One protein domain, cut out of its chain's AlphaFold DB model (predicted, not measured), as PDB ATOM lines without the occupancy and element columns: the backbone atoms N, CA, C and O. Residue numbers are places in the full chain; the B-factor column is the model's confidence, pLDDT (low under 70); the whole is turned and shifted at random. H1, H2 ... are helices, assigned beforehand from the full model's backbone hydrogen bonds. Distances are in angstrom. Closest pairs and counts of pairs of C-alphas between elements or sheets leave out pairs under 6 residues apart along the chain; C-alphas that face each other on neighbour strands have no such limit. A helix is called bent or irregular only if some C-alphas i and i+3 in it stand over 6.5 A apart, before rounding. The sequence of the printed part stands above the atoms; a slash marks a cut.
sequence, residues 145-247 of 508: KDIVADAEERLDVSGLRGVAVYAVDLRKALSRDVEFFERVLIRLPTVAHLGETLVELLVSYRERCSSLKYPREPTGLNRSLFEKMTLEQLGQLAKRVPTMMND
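AT A GLANCE: This is residues 145 to 247 of the 508 residues of an uncharacterized protein of Angomonas deanei (UniProt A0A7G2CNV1). The hairpin of H3 and H4 and the long, kinked H5 make the core, with H1 and H2 at one end of the longest axis and H7 and H8 at the other. Residues 212 to 223 lead back from H5 to H6. The printed part has 103 residues with eight named helices, H1 to H8 in order, and no named strand: all helix. It is compact, with a radius of gyration of the C-alphas of 13.5 A, and spans 40 by 33 by 19 A.

IN THESE COORDINATES: H1, residues 145 to 154, begins at C-alpha 145 (29.277, -45.441, -25.201). H2 is residues 162 to 167, H3 170 to 176 and H4 178 to 187. H5, residues 192 to 211, measures 27.7 A from first to last C-alpha; it is irregular, C-alphas 193 and 196 being 9.2 A apart, with a kink of 53 degrees near residue 199. H6 is residues 224 to 228, H7 231 to 240, and H8 242 to 246, ending at C-alpha 246 (36.384, -15.741, 0.206).

HOW THE PARTS SIT: H1 and H2 touch, about perpendicular at 80 degrees, closest at C-alphas Val 148 and Ala 167, 6.8 A. H3 and H4, a hairpin, touch at a shallow tilt of 30 degrees, opposite ways; the closest C-alphas, Ala 173 and Phe 181, are 5.1 A apart. H5 touches H3 with residues 201 to 205 alone, closest at C-alphas Leu 174 and Tyr 205, 6.9 A. H4 only just touches H6, with 3 pairs of C-alphas within 8 A, closest Ile 186 and Ser 224, 6.5 A. H7 touches H5, closest at C-alphas Val 199 and Leu 237, 5.6 A, and H8 only at the corner. Every O i to N i+4 pair is within hydrogen-bond range in H1, H3, H4 and H7, against 12 of 16 in H5 and 0 in H2, H6 and H8, where O i to N i+3 pairs within range number 2, 1 and 2.

THE WHOLE: The farthest C-alphas, Asp 146 and Asn 246, are 41.4 A apart. The printed part has no cut; the link H5 to H6 is long. Residues 217 to 222 have pLDDT under 70.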
ATOM      1  N   LYS A 145      28.649 -46.475 -24.383       84.69
ATOM      2  CA  LYS A 145      29.277 -45.441 -25.201       84.69
ATOM      3  C   LYS A 145      28.249 -44.694 -26.050       84.69
ATOM      4  O   LYS A 145      28.337 -43.474 -26.132       84.69
ATOM      5  N   ASP A 146      27.273 -45.399 -26.619       84.88
ATOM      6  CA  ASP A 146      26.219 -44.790 -27.440       84.88
ATOM      7  C   ASP A 146      25.252 -43.969 -26.578       84.88
ATOM      8  O   ASP A 146      24.898 -42.851 -26.939       84.88
ATOM      9  N   ILE A 147      24.904 -44.474 -25.388       84.94
ATOM     10  CA  ILE A 147      24.061 -43.753 -24.420       84.94
ATOM     11  C   ILE A 147      24.738 -42.453 -23.958       84.94
ATOM     12  O   ILE A 147      24.098 -41.406 -23.870       84.94
ATOM     13  N   VAL A 148      26.038 -42.505 -23.657       87.19
ATOM     14  CA  VAL A 148      26.808 -41.323 -23.242       87.19
ATOM     15  C   VAL A 148      26.987 -40.350 -24.403       87.19
ATOM     16  O   VAL A 148      26.861 -39.146 -24.201       87.19
ATOM     17  N   ALA A 149      27.234 -40.846 -25.618       86.31
ATOM     18  CA  ALA A 149      27.351 -40.001 -26.802       86.31
ATOM     19  C   ALA A 149      26.044 -39.244 -27.100       86.31
ATOM     20  O   ALA A 149      26.102 -38.041 -27.345       86.31
ATOM     21  N   ASP A 150      24.886 -39.910 -27.004       86.38
ATOM     22  CA  ASP A 150      23.563 -39.280 -27.147       86.38
ATOM     23  C   ASP A 150      23.335 -38.203 -26.071       86.38
ATOM     24  O   ASP A 150      22.899 -37.092 -26.376       86.38
ATOM     25  N   ALA A 151      23.708 -38.483 -24.818       85.94
ATOM     26  CA  ALA A 151      23.639 -37.511 -23.725       85.94
ATOM     27  C   ALA A 151      24.558 -36.290 -23.947       85.94
ATOM     28  O   ALA A 151      24.152 -35.148 -23.722       85.94
ATOM     29  N   GLU A 152      25.790 -36.507 -24.423       87.12
ATOM     30  CA  GLU A 152      26.744 -35.441 -24.763       87.12
ATOM     31  C   GLU A 152      26.317 -34.617 -25.986       87.12
ATOM     32  O   GLU A 152      26.680 -33.443 -26.089       87.12
ATOM     33  N   GLU A 153      25.606 -35.219 -26.941       87.50
ATOM     34  CA  GLU A 153      25.052 -34.537 -28.113       87.50
ATOM     35  C   GLU A 153      23.838 -33.684 -27.740       87.50
ATOM     36  O   GLU A 153      23.760 -32.521 -28.135       87.50
ATOM     37  N   ARG A 154      22.939 -34.224 -26.912       87.50
ATOM     38  CA  ARG A 154      21.758 -33.510 -26.408       87.50
ATOM     39  C   ARG A 154      22.072 -32.493 -25.311       87.50
ATOM     40  O   ARG A 154      21.192 -31.719 -24.946       87.50
ATOM     41  N   LEU A 155      23.301 -32.493 -24.787       87.44
ATOM     42  CA  LEU A 155      23.727 -31.685 -23.637       87.44
ATOM     43  C   LEU A 155      22.832 -31.900 -22.401       87.44
ATOM     44  O   LEU A 155      22.612 -30.980 -21.602       87.44
ATOM     45  N   ASP A 156      22.343 -33.129 -22.221       86.62
ATOM     46  CA  ASP A 156      21.471 -33.515 -21.117       86.62
ATOM     47  C   ASP A 156      21.934 -34.827 -20.474       86.62
ATOM     48  O   ASP A 156      22.100 -35.849 -21.132       86.62
ATOM     49  N   VAL A 157      22.114 -34.792 -19.152       85.94
ATOM     50  CA  VAL A 157      22.517 -35.939 -18.326       85.94
ATOM     51  C   VAL A 157      21.389 -36.467 -17.439       85.94
ATOM     52  O   VAL A 157      21.623 -37.357 -16.622       85.94
ATOM     53  N   SER A 158      20.165 -35.946 -17.573       83.62
ATOM     54  CA  SER A 158      19.007 -36.349 -16.765       83.62
ATOM     55  C   SER A 158      18.704 -37.854 -16.871       83.62
ATOM     56  O   SER A 158      18.375 -38.500 -15.869       83.62
ATOM     57  N   GLY A 159      18.894 -38.424 -18.066       81.19
ATOM     58  CA  GLY A 159      18.721 -39.847 -18.359       81.19
ATOM     59  C   GLY A 159      19.863 -40.747 -17.874       81.19
ATOM     60  O   GLY A 159      19.673 -41.958 -17.762       81.19
ATOM     61  N   LEU A 160      21.031 -40.187 -17.535       84.19
ATOM     62  CA  LEU A 160      22.174 -40.962 -17.053       84.19
ATOM     63  C   LEU A 160      22.040 -41.246 -15.549       84.19
ATOM     64  O   LEU A 160      21.816 -40.350 -14.728       84.19
ATOM     65  N   ARG A 161      22.204 -42.516 -15.162       79.00
ATOM     66  CA  ARG A 161      22.164 -42.957 -13.758       79.00
ATOM     67  C   ARG A 161      23.409 -43.752 -13.381       79.00
ATOM     68  O   ARG A 161      23.960 -44.500 -14.186       79.00
ATOM     69  N   GLY A 162      23.812 -43.620 -12.116       76.69
ATOM     70  CA  GLY A 162      24.865 -44.427 -11.504       76.69
ATOM     71  C   GLY A 162      26.192 -44.333 -12.253       76.69
ATOM     72  O   GLY A 162      26.754 -43.249 -12.396       76.69
ATOM     73  N   VAL A 163      26.682 -45.481 -12.725       77.94
ATOM     74  CA  VAL A 163      28.010 -45.614 -13.340       77.94
ATOM     75  C   VAL A 163      28.126 -44.841 -14.661       77.94
ATOM     76  O   VAL A 163      29.208 -44.374 -15.005       77.94
ATOM     77  N   ALA A 164      27.014 -44.634 -15.373       83.75
ATOM     78  CA  ALA A 164      27.027 -44.018 -16.699       83.75
ATOM     79  C   ALA A 164      27.480 -42.552 -16.703       83.75
ATOM     80  O   ALA A 164      28.032 -42.083 -17.692       83.75
ATOM     81  N   VAL A 165      27.307 -41.837 -15.588       86.25
ATOM     82  CA  VAL A 165      27.749 -40.438 -15.469       86.25
ATOM     83  C   VAL A 165      29.280 -40.337 -15.453       86.25
ATOM     84  O   VAL A 165      29.825 -39.366 -15.964       86.25
ATOM     85  N   TYR A 166      29.990 -41.350 -14.932       87.06
ATOM     86  CA  TYR A 166      31.462 -41.370 -14.925       87.06
ATOM     87  C   TYR A 166      32.073 -41.529 -16.317       87.06
ATOM     88  O   TYR A 166      33.246 -41.229 -16.503       87.06
ATOM     89  N   ALA A 167      31.299 -42.030 -17.281       87.19
ATOM     90  CA  ALA A 167      31.766 -42.227 -18.645       87.19
ATOM     91  C   ALA A 167      31.719 -40.938 -19.488       87.19
ATOM     92  O   ALA A 167      32.252 -40.936 -20.595       87.19
ATOM     93  N   VAL A 168      31.116 -39.855 -18.978       88.50
ATOM     94  CA  VAL A 168      31.118 -38.540 -19.636       88.50
ATOM     95  C   VAL A 168      32.511 -37.915 -19.540       88.50
ATOM     96  O   VAL A 168      33.073 -37.797 -18.449       88.50
ATOM     97  N   ASP A 169      33.054 -37.450 -20.666       88.81
ATOM     98  CA  ASP A 169      34.344 -36.757 -20.673       88.81
ATOM     99  C   ASP A 169      34.174 -35.311 -20.183       88.81
ATOM    100  O   ASP A 169      33.651 -34.440 -20.883       88.81
ATOM    101  N   LEU A 170      34.657 -35.033 -18.971       90.06
ATOM    102  CA  LEU A 170      34.550 -33.718 -18.338       90.06
ATOM    103  C   LEU A 170      35.321 -32.609 -19.071       90.06
ATOM    104  O   LEU A 170      34.872 -31.461 -19.065       90.06
ATOM    105  N   ARG A 171      36.455 -32.919 -19.719       90.56
ATOM    106  CA  ARG A 171      37.210 -31.934 -20.516       90.56
ATOM    107  C   ARG A 171      36.403 -31.548 -21.745       90.56
ATOM    108  O   ARG A 171      36.256 -30.362 -22.044       90.56
ATOM    109  N   LYS A 172      35.832 -32.545 -22.423       89.50
ATOM    110  CA  LYS A 172      34.969 -32.331 -23.586       89.50
ATOM    111  C   LYS A 172      33.685 -31.596 -23.200       89.50
ATOM    112  O   LYS A 172      33.319 -30.647 -23.894       89.50
ATOM    113  N   ALA A 173      33.059 -31.963 -22.082       89.50
ATOM    114  CA  ALA A 173      31.876 -31.293 -21.547       89.50
ATOM    115  C   ALA A 173      32.150 -29.804 -21.304       89.50
ATOM    116  O   ALA A 173      31.466 -28.964 -21.886       89.50
ATOM    117  N   LEU A 174      33.220 -29.480 -20.566       89.81
ATOM    118  CA  LEU A 174      33.629 -28.097 -20.317       89.81
ATOM    119  C   LEU A 174      33.951 -27.349 -21.614       89.81
ATOM    120  O   LEU A 174      33.641 -26.166 -21.748       89.81
ATOM    121  N   SER A 175      34.568 -28.039 -22.581       88.38
ATOM    122  CA  SER A 175      34.939 -27.449 -23.867       88.38
ATOM    123  C   SER A 175      33.737 -27.067 -24.739       88.38
ATOM    124  O   SER A 175      33.852 -26.147 -25.552       88.38
ATOM    125  N   ARG A 176      32.601 -27.756 -24.574       87.12
ATOM    126  CA  ARG A 176      31.367 -27.545 -25.339       87.12
ATOM    127  C   ARG A 176      30.473 -26.513 -24.673       87.12
ATOM    128  O   ARG A 176      30.205 -25.477 -25.273       87.12
ATOM    129  N   ASP A 177      30.049 -26.790 -23.447       87.75
ATOM    130  CA  ASP A 177      29.067 -25.981 -22.736       87.75
ATOM    131  C   ASP A 177      29.316 -26.000 -21.225       87.75
ATOM    132  O   ASP A 177      29.523 -27.044 -20.603       87.75
ATOM    133  N   VAL A 178      29.301 -24.807 -20.635       87.56
ATOM    134  CA  VAL A 178      29.631 -24.598 -19.222       87.56
ATOM    135  C   VAL A 178      28.511 -25.133 -18.323       87.56
ATOM    136  O   VAL A 178      28.797 -25.765 -17.308       87.56
ATOM    137  N   GLU A 179      27.245 -24.960 -18.713       86.56
ATOM    138  CA  GLU A 179      26.114 -25.472 -17.931       86.56
ATOM    139  C   GLU A 179      26.038 -26.999 -17.976       86.56
ATOM    140  O   GLU A 179      25.755 -27.641 -16.965       86.56
ATOM    141  N   PHE A 180      26.307 -27.603 -19.133       88.44
ATOM    142  CA  PHE A 180      26.386 -29.050 -19.272       88.44
ATOM    143  C   PHE A 180      27.446 -29.634 -18.338       88.44
ATOM    144  O   PHE A 180      27.164 -30.591 -17.615       88.44
ATOM    145  N   PHE A 181      28.630 -29.021 -18.276       90.50
ATOM    146  CA  PHE A 181      29.673 -29.406 -17.328       90.50
ATOM    147  C   PHE A 181      29.196 -29.336 -15.866       90.50
ATOM    148  O   PHE A 181      29.386 -30.296 -15.116       90.50
ATOM    149  N   GLU A 182      28.517 -28.256 -15.463       88.25
ATOM    150  CA  GLU A 182      27.931 -28.137 -14.118       88.25
ATOM    151  C   GLU A 182      26.910 -29.247 -13.835       88.25
ATOM    152  O   GLU A 182      26.972 -29.896 -12.786       88.25
ATOM    153  N   ARG A 183      26.003 -29.525 -14.785       87.69
ATOM    154  CA  ARG A 183      24.998 -30.594 -14.663       87.69
ATOM    155  C   ARG A 183      25.653 -31.964 -14.463       87.69
ATOM    156  O   ARG A 183      25.199 -32.731 -13.611       87.69
ATOM    157  N   VAL A 184      26.737 -32.259 -15.188       89.62
ATOM    158  CA  VAL A 184      27.499 -33.510 -15.029       89.62
ATOM    159  C   VAL A 184      28.102 -33.594 -13.623       89.62
ATOM    160  O   VAL A 184      27.895 -34.589 -12.925       89.62
ATOM    161  N   LEU A 185      28.782 -32.540 -13.155       88.75
ATOM    162  CA  LEU A 185      29.395 -32.504 -11.819       88.75
ATOM    163  C   LEU A 185      28.372 -32.652 -10.681       88.75
ATOM    164  O   LEU A 185      28.607 -33.366  -9.698       88.75
ATOM    165  N   ILE A 186      27.206 -32.015 -10.809       86.69
ATOM    166  CA  ILE A 186      26.105 -32.145  -9.846       86.69
ATOM    167  C   ILE A 186      25.580 -33.586  -9.814       86.69
ATOM    168  O   ILE A 186      25.216 -34.077  -8.742       86.69
ATOM    169  N   ARG A 187      25.582 -34.297 -10.948       86.88
ATOM    170  CA  ARG A 187      25.066 -35.667 -11.030       86.88
ATOM    171  C   ARG A 187      26.070 -36.743 -10.614       86.88
ATOM    172  O   ARG A 187      25.639 -37.804 -10.166       86.88
ATOM    173  N   LEU A 188      27.374 -36.473 -10.699       87.50
ATOM    174  CA  LEU A 188      28.408 -37.414 -10.259       87.50
ATOM    175  C   LEU A 188      28.232 -37.775  -8.772       87.50
ATOM    176  O   LEU A 188      28.191 -36.865  -7.943       87.50
ATOM    177  N   PRO A 189      28.157 -39.064  -8.394       84.62
ATOM    178  CA  PRO A 189      28.035 -39.453  -6.987       84.62
ATOM    179  C   PRO A 189      29.255 -39.050  -6.144       84.62
ATOM    180  O   PRO A 189      29.110 -38.595  -5.014       84.62
ATOM    181  N   THR A 190      30.458 -39.178  -6.706       87.31
ATOM    182  CA  THR A 190      31.717 -38.739  -6.091       87.31
ATOM    183  C   THR A 190      32.659 -38.168  -7.145       87.31
ATOM    184  O   THR A 190      32.621 -38.568  -8.307       87.31
ATOM    185  N   VAL A 191      33.531 -37.247  -6.733       89.69
ATOM    186  CA  VAL A 191      34.577 -36.644  -7.580       89.69
ATOM    187  C   VAL A 191      35.991 -37.002  -7.109       89.69
ATOM    188  O   VAL A 191      36.976 -36.503  -7.649       89.69
ATOM    189  N   ALA A 192      36.112 -37.898  -6.123       87.88
ATOM    190  CA  ALA A 192      37.400 -38.285  -5.543       87.88
ATOM    191  C   ALA A 192      38.352 -38.926  -6.572       87.88
ATOM    192  O   ALA A 192      39.544 -38.641  -6.571       87.88
ATOM    193  N   HIS A 193      37.813 -39.732  -7.495       87.38
ATOM    194  CA  HIS A 193      38.575 -40.431  -8.539       87.38
ATOM    195  C   HIS A 193      39.292 -39.496  -9.527       87.38
ATOM    196  O   HIS A 193      40.211 -39.927 -10.216       87.38
ATOM    197  N   LEU A 194      38.889 -38.225  -9.606       87.06
ATOM    198  CA  LEU A 194      39.474 -37.253 -10.531       87.06
ATOM    199  C   LEU A 194      40.794 -36.658 -10.019       87.06
ATOM    200  O   LEU A 194      41.534 -36.080 -10.815       87.06
ATOM    201  N   GLY A 195      41.096 -36.781  -8.718       86.38
ATOM    202  CA  GLY A 195      42.335 -36.270  -8.122       86.38
ATOM    203  C   GLY A 195      42.611 -34.807  -8.495       86.38
ATOM    204  O   GLY A 195      41.710 -33.967  -8.406       86.38
ATOM    205  N   GLU A 196      43.831 -34.532  -8.965       86.75
ATOM    206  CA  GLU A 196      44.278 -33.205  -9.425       86.75
ATOM    207  C   GLU A 196      43.558 -32.719 -10.692       86.75
ATOM    208  O   GLU A 196      43.379 -31.513 -10.881       86.75
ATOM    209  N   THR A 197      43.078 -33.643 -11.532       89.25
ATOM    210  CA  THR A 197      42.371 -33.315 -12.783       89.25
ATOM    211  C   THR A 197      41.123 -32.484 -12.503       89.25
ATOM    212  O   THR A 197      40.798 -31.579 -13.268       89.25
ATOM    213  N   LEU A 198      40.433 -32.743 -11.386       90.25
ATOM    214  CA  LEU A 198      39.289 -31.929 -10.973       90.25
ATOM    215  C   LEU A 198      39.704 -30.478 -10.725       90.25
ATOM    216  O   LEU A 198      39.019 -29.563 -11.167       90.25
ATOM    217  N   VAL A 199      40.821 -30.263 -10.031       87.75
ATOM    218  CA  VAL A 199      41.295 -28.918  -9.691       87.75
ATOM    219  C   VAL A 199      41.663 -28.149 -10.960       87.75
ATOM    220  O   VAL A 199      41.274 -26.995 -11.106       87.75
ATOM    221  N   GLU A 200      42.340 -28.795 -11.913       91.31
ATOM    222  CA  GLU A 200      42.634 -28.215 -13.235       91.31
ATOM    223  C   GLU A 200      41.369 -27.826 -14.001       91.31
ATOM    224  O   GLU A 200      41.287 -26.733 -14.571       91.31
ATOM    225  N   LEU A 201      40.366 -28.707 -13.987       91.00
ATOM    226  CA  LEU A 201      39.084 -28.459 -14.635       91.00
ATOM    227  C   LEU A 201      38.343 -27.290 -13.993       91.00
ATOM    228  O   LEU A 201      37.783 -26.476 -14.715       91.00
ATOM    229  N   LEU A 202      38.368 -27.165 -12.664       89.00
ATOM    230  CA  LEU A 202      37.720 -26.061 -11.950       89.00
ATOM    231  C   LEU A 202      38.413 -24.714 -12.191       89.00
ATOM    232  O   LEU A 202      37.730 -23.700 -12.334       89.00
ATOM    233  N   VAL A 203      39.746 -24.698 -12.294       88.19
ATOM    234  CA  VAL A 203      40.505 -23.500 -12.700       88.19
ATOM    235  C   VAL A 203      40.105 -23.084 -14.118       88.19
ATOM    236  O   VAL A 203      39.672 -21.951 -14.325       88.19
ATOM    237  N   SER A 204      40.145 -24.028 -15.063       89.62
ATOM    238  CA  SER A 204      39.780 -23.790 -16.468       89.62
ATOM    239  C   SER A 204      38.323 -23.341 -16.613       89.62
ATOM    240  O   SER A 204      37.994 -22.467 -17.414       89.62
ATOM    241  N   TYR A 205      37.429 -23.924 -15.816       88.62
ATOM    242  CA  TYR A 205      36.020 -23.559 -15.769       88.62
ATOM    243  C   TYR A 205      35.833 -22.110 -15.317       88.62
ATOM    244  O   TYR A 205      35.090 -21.367 -15.954       88.62
ATOM    245  N   ARG A 206      36.557 -21.666 -14.283       84.25
ATOM    246  CA  ARG A 206      36.467 -20.286 -13.793       84.25
ATOM    247  C   ARG A 206      36.948 -19.267 -14.826       84.25
ATOM    248  O   ARG A 206      36.302 -18.234 -15.017       84.25
ATOM    249  N   GLU A 207      38.057 -19.555 -15.502       85.38
ATOM    250  CA  GLU A 207      38.562 -18.727 -16.605       85.38
ATOM    251  C   GLU A 207      37.528 -18.636 -17.726       85.38
ATOM    252  O   GLU A 207      37.198 -17.547 -18.202       85.38
ATOM    253  N   ARG A 208      36.932 -19.777 -18.080       85.56
ATOM    254  CA  ARG A 208      35.914 -19.845 -19.120       85.56
ATOM    255  C   ARG A 208      34.662 -19.053 -18.752       85.56
ATOM    256  O   ARG A 208      34.243 -18.240 -19.569       85.56
ATOM    257  N   CYS A 209      34.127 -19.195 -17.538       83.69
ATOM    258  CA  CYS A 209      32.999 -18.397 -17.038       83.69
ATOM    259  C   CYS A 209      33.257 -16.886 -17.102       83.69
ATOM    260  O   CYS A 209      32.346 -16.119 -17.415       83.69
ATOM    261  N   SER A 210      34.500 -16.469 -16.852       80.88
ATOM    262  CA  SER A 210      34.914 -15.061 -16.901       80.88
ATOM    263  C   SER A 210      35.062 -14.547 -18.341       80.88
ATOM    264  O   SER A 210      34.832 -13.371 -18.602       80.88
ATOM    265  N   SER A 211      35.421 -15.430 -19.279       82.38
ATOM    266  CA  SER A 211      35.595 -15.122 -20.710       82.38
ATOM    267  C   SER A 211      34.291 -15.087 -21.521       82.38
ATOM    268  O   SER A 211      34.301 -14.699 -22.691       82.38
ATOM    269  N   LEU A 212      33.165 -15.511 -20.935       81.31
ATOM    270  CA  LEU A 212      31.868 -15.501 -21.609       81.31
ATOM    271  C   LEU A 212      31.412 -14.068 -21.919       81.31
ATOM    272  O   LEU A 212      31.648 -13.141 -21.149       81.31
ATOM    273  N   LYS A 213      30.672 -13.907 -23.027       75.44
ATOM    274  CA  LYS A 213      30.079 -12.620 -23.455       75.44
ATOM    275  C   LYS A 213      29.290 -11.932 -22.334       75.44
ATOM    276  O   LYS A 213      29.280 -10.708 -22.249       75.44
ATOM    277  N   TYR A 214      28.636 -12.733 -21.499       73.56
ATOM    278  CA  TYR A 214      28.044 -12.312 -20.238       73.56
ATOM    279  C   TYR A 214      28.761 -13.090 -19.135       73.56
ATOM    280  O   TYR A 214      28.484 -14.286 -18.986       73.56
ATOM    281  N   PRO A 215      29.714 -12.458 -18.421       74.06
ATOM    282  CA  PRO A 215      30.422 -13.101 -17.329       74.06
ATOM    283  C   PRO A 215      29.419 -13.645 -16.326       74.06
ATOM    284  O   PRO A 215      28.495 -12.943 -15.907       74.06
ATOM    285  N   ARG A 216      29.583 -14.915 -15.981       70.19
ATOM    286  CA  ARG A 216      28.675 -15.601 -15.072       70.19
ATOM    287  C   ARG A 216      29.418 -15.899 -13.791       70.19
ATOM    288  O   ARG A 216      30.508 -16.473 -13.823       70.19
ATOM    289  N   GLU A 217      28.823 -15.526 -12.666       65.69
ATOM    290  CA  GLU A 217      29.280 -16.072 -11.400       65.69
ATOM    291  C   GLU A 217      29.015 -17.582 -11.404       65.69
ATOM    292  O   GLU A 217      27.937 -18.010 -11.833       65.69
ATOM    293  N   PRO A 218      29.979 -18.397 -10.961       59.75
ATOM    294  CA  PRO A 218      29.829 -19.841 -10.901       59.75
ATOM    295  C   PRO A 218      28.873 -20.221  -9.762       59.75
ATOM    296  O   PRO A 218      29.281 -20.680  -8.702       59.75
ATOM    297  N   THR A 219      27.579 -19.973  -9.942       49.62
ATOM    298  CA  THR A 219      26.557 -20.134  -8.900       49.62
ATOM    299  C   THR A 219      26.104 -21.588  -8.730       49.62
ATOM    300  O   THR A 219      25.610 -21.949  -7.661       49.62
ATOM    301  N   GLY A 220      26.310 -22.443  -9.743       49.81
ATOM    302  CA  GLY A 220      25.843 -23.836  -9.773       49.81
ATOM    303  C   GLY A 220      26.704 -24.854  -9.013       49.81
ATOM    304  O   GLY A 220      26.217 -25.931  -8.671       49.81
ATOM    305  N   LEU A 221      27.966 -24.537  -8.702       62.19
ATOM    306  CA  LEU A 221      28.916 -25.506  -8.132       62.19
ATOM    307  C   LEU A 221      28.965 -25.518  -6.591       62.19
ATOM    308  O   LEU A 221      29.489 -26.457  -5.998       62.19
ATOM    309  N   ASN A 222      28.420 -24.511  -5.906       68.75
ATOM    310  CA  ASN A 222      29.020 -24.104  -4.625       68.75
ATOM    311  C   ASN A 222      28.694 -24.933  -3.375       68.75
ATOM    312  O   ASN A 222      29.330 -24.709  -2.358       68.75
ATOM    313  N   ARG A 223      27.734 -25.864  -3.361       72.56
ATOM    314  CA  ARG A 223      27.504 -26.689  -2.147       72.56
ATOM    315  C   ARG A 223      27.658 -28.175  -2.423       72.56
ATOM    316  O   ARG A 223      28.496 -28.836  -1.814       72.56
ATOM    317  N   SER A 224      26.923 -28.677  -3.409       81.69
ATOM    318  CA  SER A 224      26.918 -30.099  -3.756       81.69
ATOM    319  C   SER A 224      28.268 -30.608  -4.276       81.69
ATOM    320  O   SER A 224      28.596 -31.773  -4.060       81.69
ATOM    321  N   LEU A 225      29.080 -29.769  -4.937       86.75
ATOM    322  CA  LEU A 225      30.412 -30.176  -5.393       86.75
ATOM    323  C   LEU A 225      31.397 -30.274  -4.226       86.75
ATOM    324  O   LEU A 225      32.030 -31.315  -4.053       86.75
ATOM    325  N   PHE A 226      31.506 -29.224  -3.404       88.38
ATOM    326  CA  PHE A 226      32.409 -29.216  -2.246       88.38
ATOM    327  C   PHE A 226      32.058 -30.333  -1.257       88.38
ATOM    328  O   PHE A 226      32.926 -30.871  -0.564       88.38
ATOM    329  N   GLU A 227      30.791 -30.754  -1.223       87.56
ATOM    330  CA  GLU A 227      30.360 -31.923  -0.469       87.56
ATOM    331  C   GLU A 227      31.071 -33.214  -0.871       87.56
ATOM    332  O   GLU A 227      31.490 -33.972   0.018       87.56
ATOM    333  N   LYS A 228      31.275 -33.401  -2.176       89.56
ATOM    334  CA  LYS A 228      31.849 -34.598  -2.803       89.56
ATOM    335  C   LYS A 228      33.374 -34.581  -2.890       89.56
ATOM    336  O   LYS A 228      33.970 -35.643  -3.055       89.56
ATOM    337  N   MET A 229      34.004 -33.410  -2.801       91.56
ATOM    338  CA  MET A 229      35.464 -33.275  -2.866       91.56
ATOM    339  C   MET A 229      36.157 -33.880  -1.638       91.56
ATOM    340  O   MET A 229      35.608 -33.893  -0.532       91.56
ATOM    341  N   THR A 230      37.380 -34.374  -1.814       92.56
ATOM    342  CA  THR A 230      38.237 -34.803  -0.698       92.56
ATOM    343  C   THR A 230      38.907 -33.601  -0.021       92.56
ATOM    344  O   THR A 230      38.975 -32.512  -0.589       92.56
ATOM    345  N   LEU A 231      39.426 -33.791   1.199       93.44
ATOM    346  CA  LEU A 231      40.200 -32.754   1.899       93.44
ATOM    347  C   LEU A 231      41.428 -32.304   1.099       93.44
ATOM    348  O   LEU A 231      41.727 -31.114   1.043       93.44
ATOM    349  N   GLU A 232      42.106 -33.247   0.448       92.81
ATOM    350  CA  GLU A 232      43.258 -32.957  -0.402       92.81
ATOM    351  C   GLU A 232      42.865 -32.102  -1.612       92.81
ATOM    352  O   GLU A 232      43.511 -31.091  -1.880       92.81
ATOM    353  N   GLN A 233      41.758 -32.438  -2.284       92.75
ATOM    354  CA  GLN A 233      41.253 -31.662  -3.419       92.75
ATOM    355  C   GLN A 233      40.863 -30.234  -3.015       92.75
ATOM    356  O   GLN A 233      41.163 -29.293  -3.749       92.75
ATOM    357  N   LEU A 234      40.228 -30.049  -1.850       92.25
ATOM    358  CA  LEU A 234      39.910 -28.715  -1.323       92.25
ATOM    359  C   LEU A 234      41.190 -27.915  -1.034       92.25
ATOM    360  O   LEU A 234      41.306 -26.765  -1.458       92.25
ATOM    361  N   GLY A 235      42.185 -28.546  -0.405       91.88
ATOM    362  CA  GLY A 235      43.480 -27.922  -0.130       91.88
ATOM    363  C   GLY A 235      44.252 -27.531  -1.391       91.88
ATOM    364  O   GLY A 235      44.829 -26.445  -1.456       91.88
ATOM    365  N   GLN A 236      44.246 -28.380  -2.418       91.94
ATOM    366  CA  GLN A 236      44.853 -28.072  -3.713       91.94
ATOM    367  C   GLN A 236      44.119 -26.934  -4.433       91.94
ATOM    368  O   GLN A 236      44.768 -26.041  -4.985       91.94
ATOM    369  N   LEU A 237      42.781 -26.930  -4.394       89.62
ATOM    370  CA  LEU A 237      41.971 -25.877  -5.002       89.62
ATOM    371  C   LEU A 237      42.244 -24.517  -4.359       89.62
ATOM    372  O   LEU A 237      42.458 -23.550  -5.081       89.62
ATOM    373  N   ALA A 238      42.326 -24.443  -3.031       89.31
ATOM    374  CA  ALA A 238      42.644 -23.197  -2.339       89.31
ATOM    375  C   ALA A 238      44.060 -22.684  -2.630       89.31
ATOM    376  O   ALA A 238      44.264 -21.480  -2.749       89.31
ATOM    377  N   LYS A 239      45.041 -23.582  -2.804       90.94
ATOM    378  CA  LYS A 239      46.403 -23.193  -3.207       90.94
ATOM    379  C   LYS A 239      46.447 -22.619  -4.622       90.94
ATOM    380  O   LYS A 239      47.120 -21.620  -4.848       90.94
ATOM    381  N   ARG A 240      45.756 -23.251  -5.581       89.06
ATOM    382  CA  ARG A 240      45.726 -22.786  -6.982       89.06
ATOM    383  C   ARG A 240      44.805 -21.585  -7.185       89.06
ATOM    384  O   ARG A 240      45.042 -20.781  -8.080       89.06
ATOM    385  N   VAL A 241      43.772 -21.457  -6.359       86.81
ATOM    386  CA  VAL A 241      42.772 -20.393  -6.434       86.81
ATOM    387  C   VAL A 241      42.568 -19.771  -5.045       86.81
ATOM    388  O   VAL A 241      41.547 -20.029  -4.406       86.81
ATOM    389  N   PRO A 242      43.492 -18.907  -4.575       85.44
ATOM    390  CA  PRO A 242      43.426 -18.337  -3.224       85.44
ATOM    391  C   PRO A 242      42.129 -17.578  -2.926       85.44
ATOM    392  O   PRO A 242      41.646 -17.587  -1.801       85.44
ATOM    393  N   THR A 243      41.498 -16.982  -3.943       83.44
ATOM    394  CA  THR A 243      40.216 -16.277  -3.785       83.44
ATOM    395  C   THR A 243      39.051 -17.190  -3.385       83.44
ATOM    396  O   THR A 243      38.004 -16.671  -3.023       83.44
ATOM    397  N   MET A 244      39.189 -18.522  -3.473       84.19
ATOM    398  CA  MET A 244      38.175 -19.467  -2.967       84.19
ATOM    399  C   MET A 244      38.001 -19.363  -1.454       84.19
ATOM    400  O   MET A 244      36.921 -19.636  -0.944       84.19
ATOM    401  N   MET A 245      39.026 -18.882  -0.748       85.12
ATOM    402  CA  MET A 245      38.950 -18.590   0.681       85.12
ATOM    403  C   MET A 245      38.004 -17.434   1.015       85.12
ATOM    404  O   MET A 245      37.806 -17.171   2.187       85.12
ATOM    405  N   ASN A 246      37.419 -16.759   0.017       82.75
ATOM    406  CA  ASN A 246      36.384 -15.741   0.206       82.75
ATOM    407  C   ASN A 246      34.954 -16.294   0.052       82.75
ATOM    408  O   ASN A 246      34.011 -15.523   0.187       82.75
ATOM    409  N   ASP A 247      34.778 -17.572  -0.308       83.75
ATOM    410  CA  ASP A 247      33.456 -18.195  -0.444       83.75
ATOM    411  C   ASP A 247      33.088 -18.939   0.849       83.75
ATOM    412  O   ASP A 247      33.666 -19.981   1.170       83.75
TER     413      ASP A 247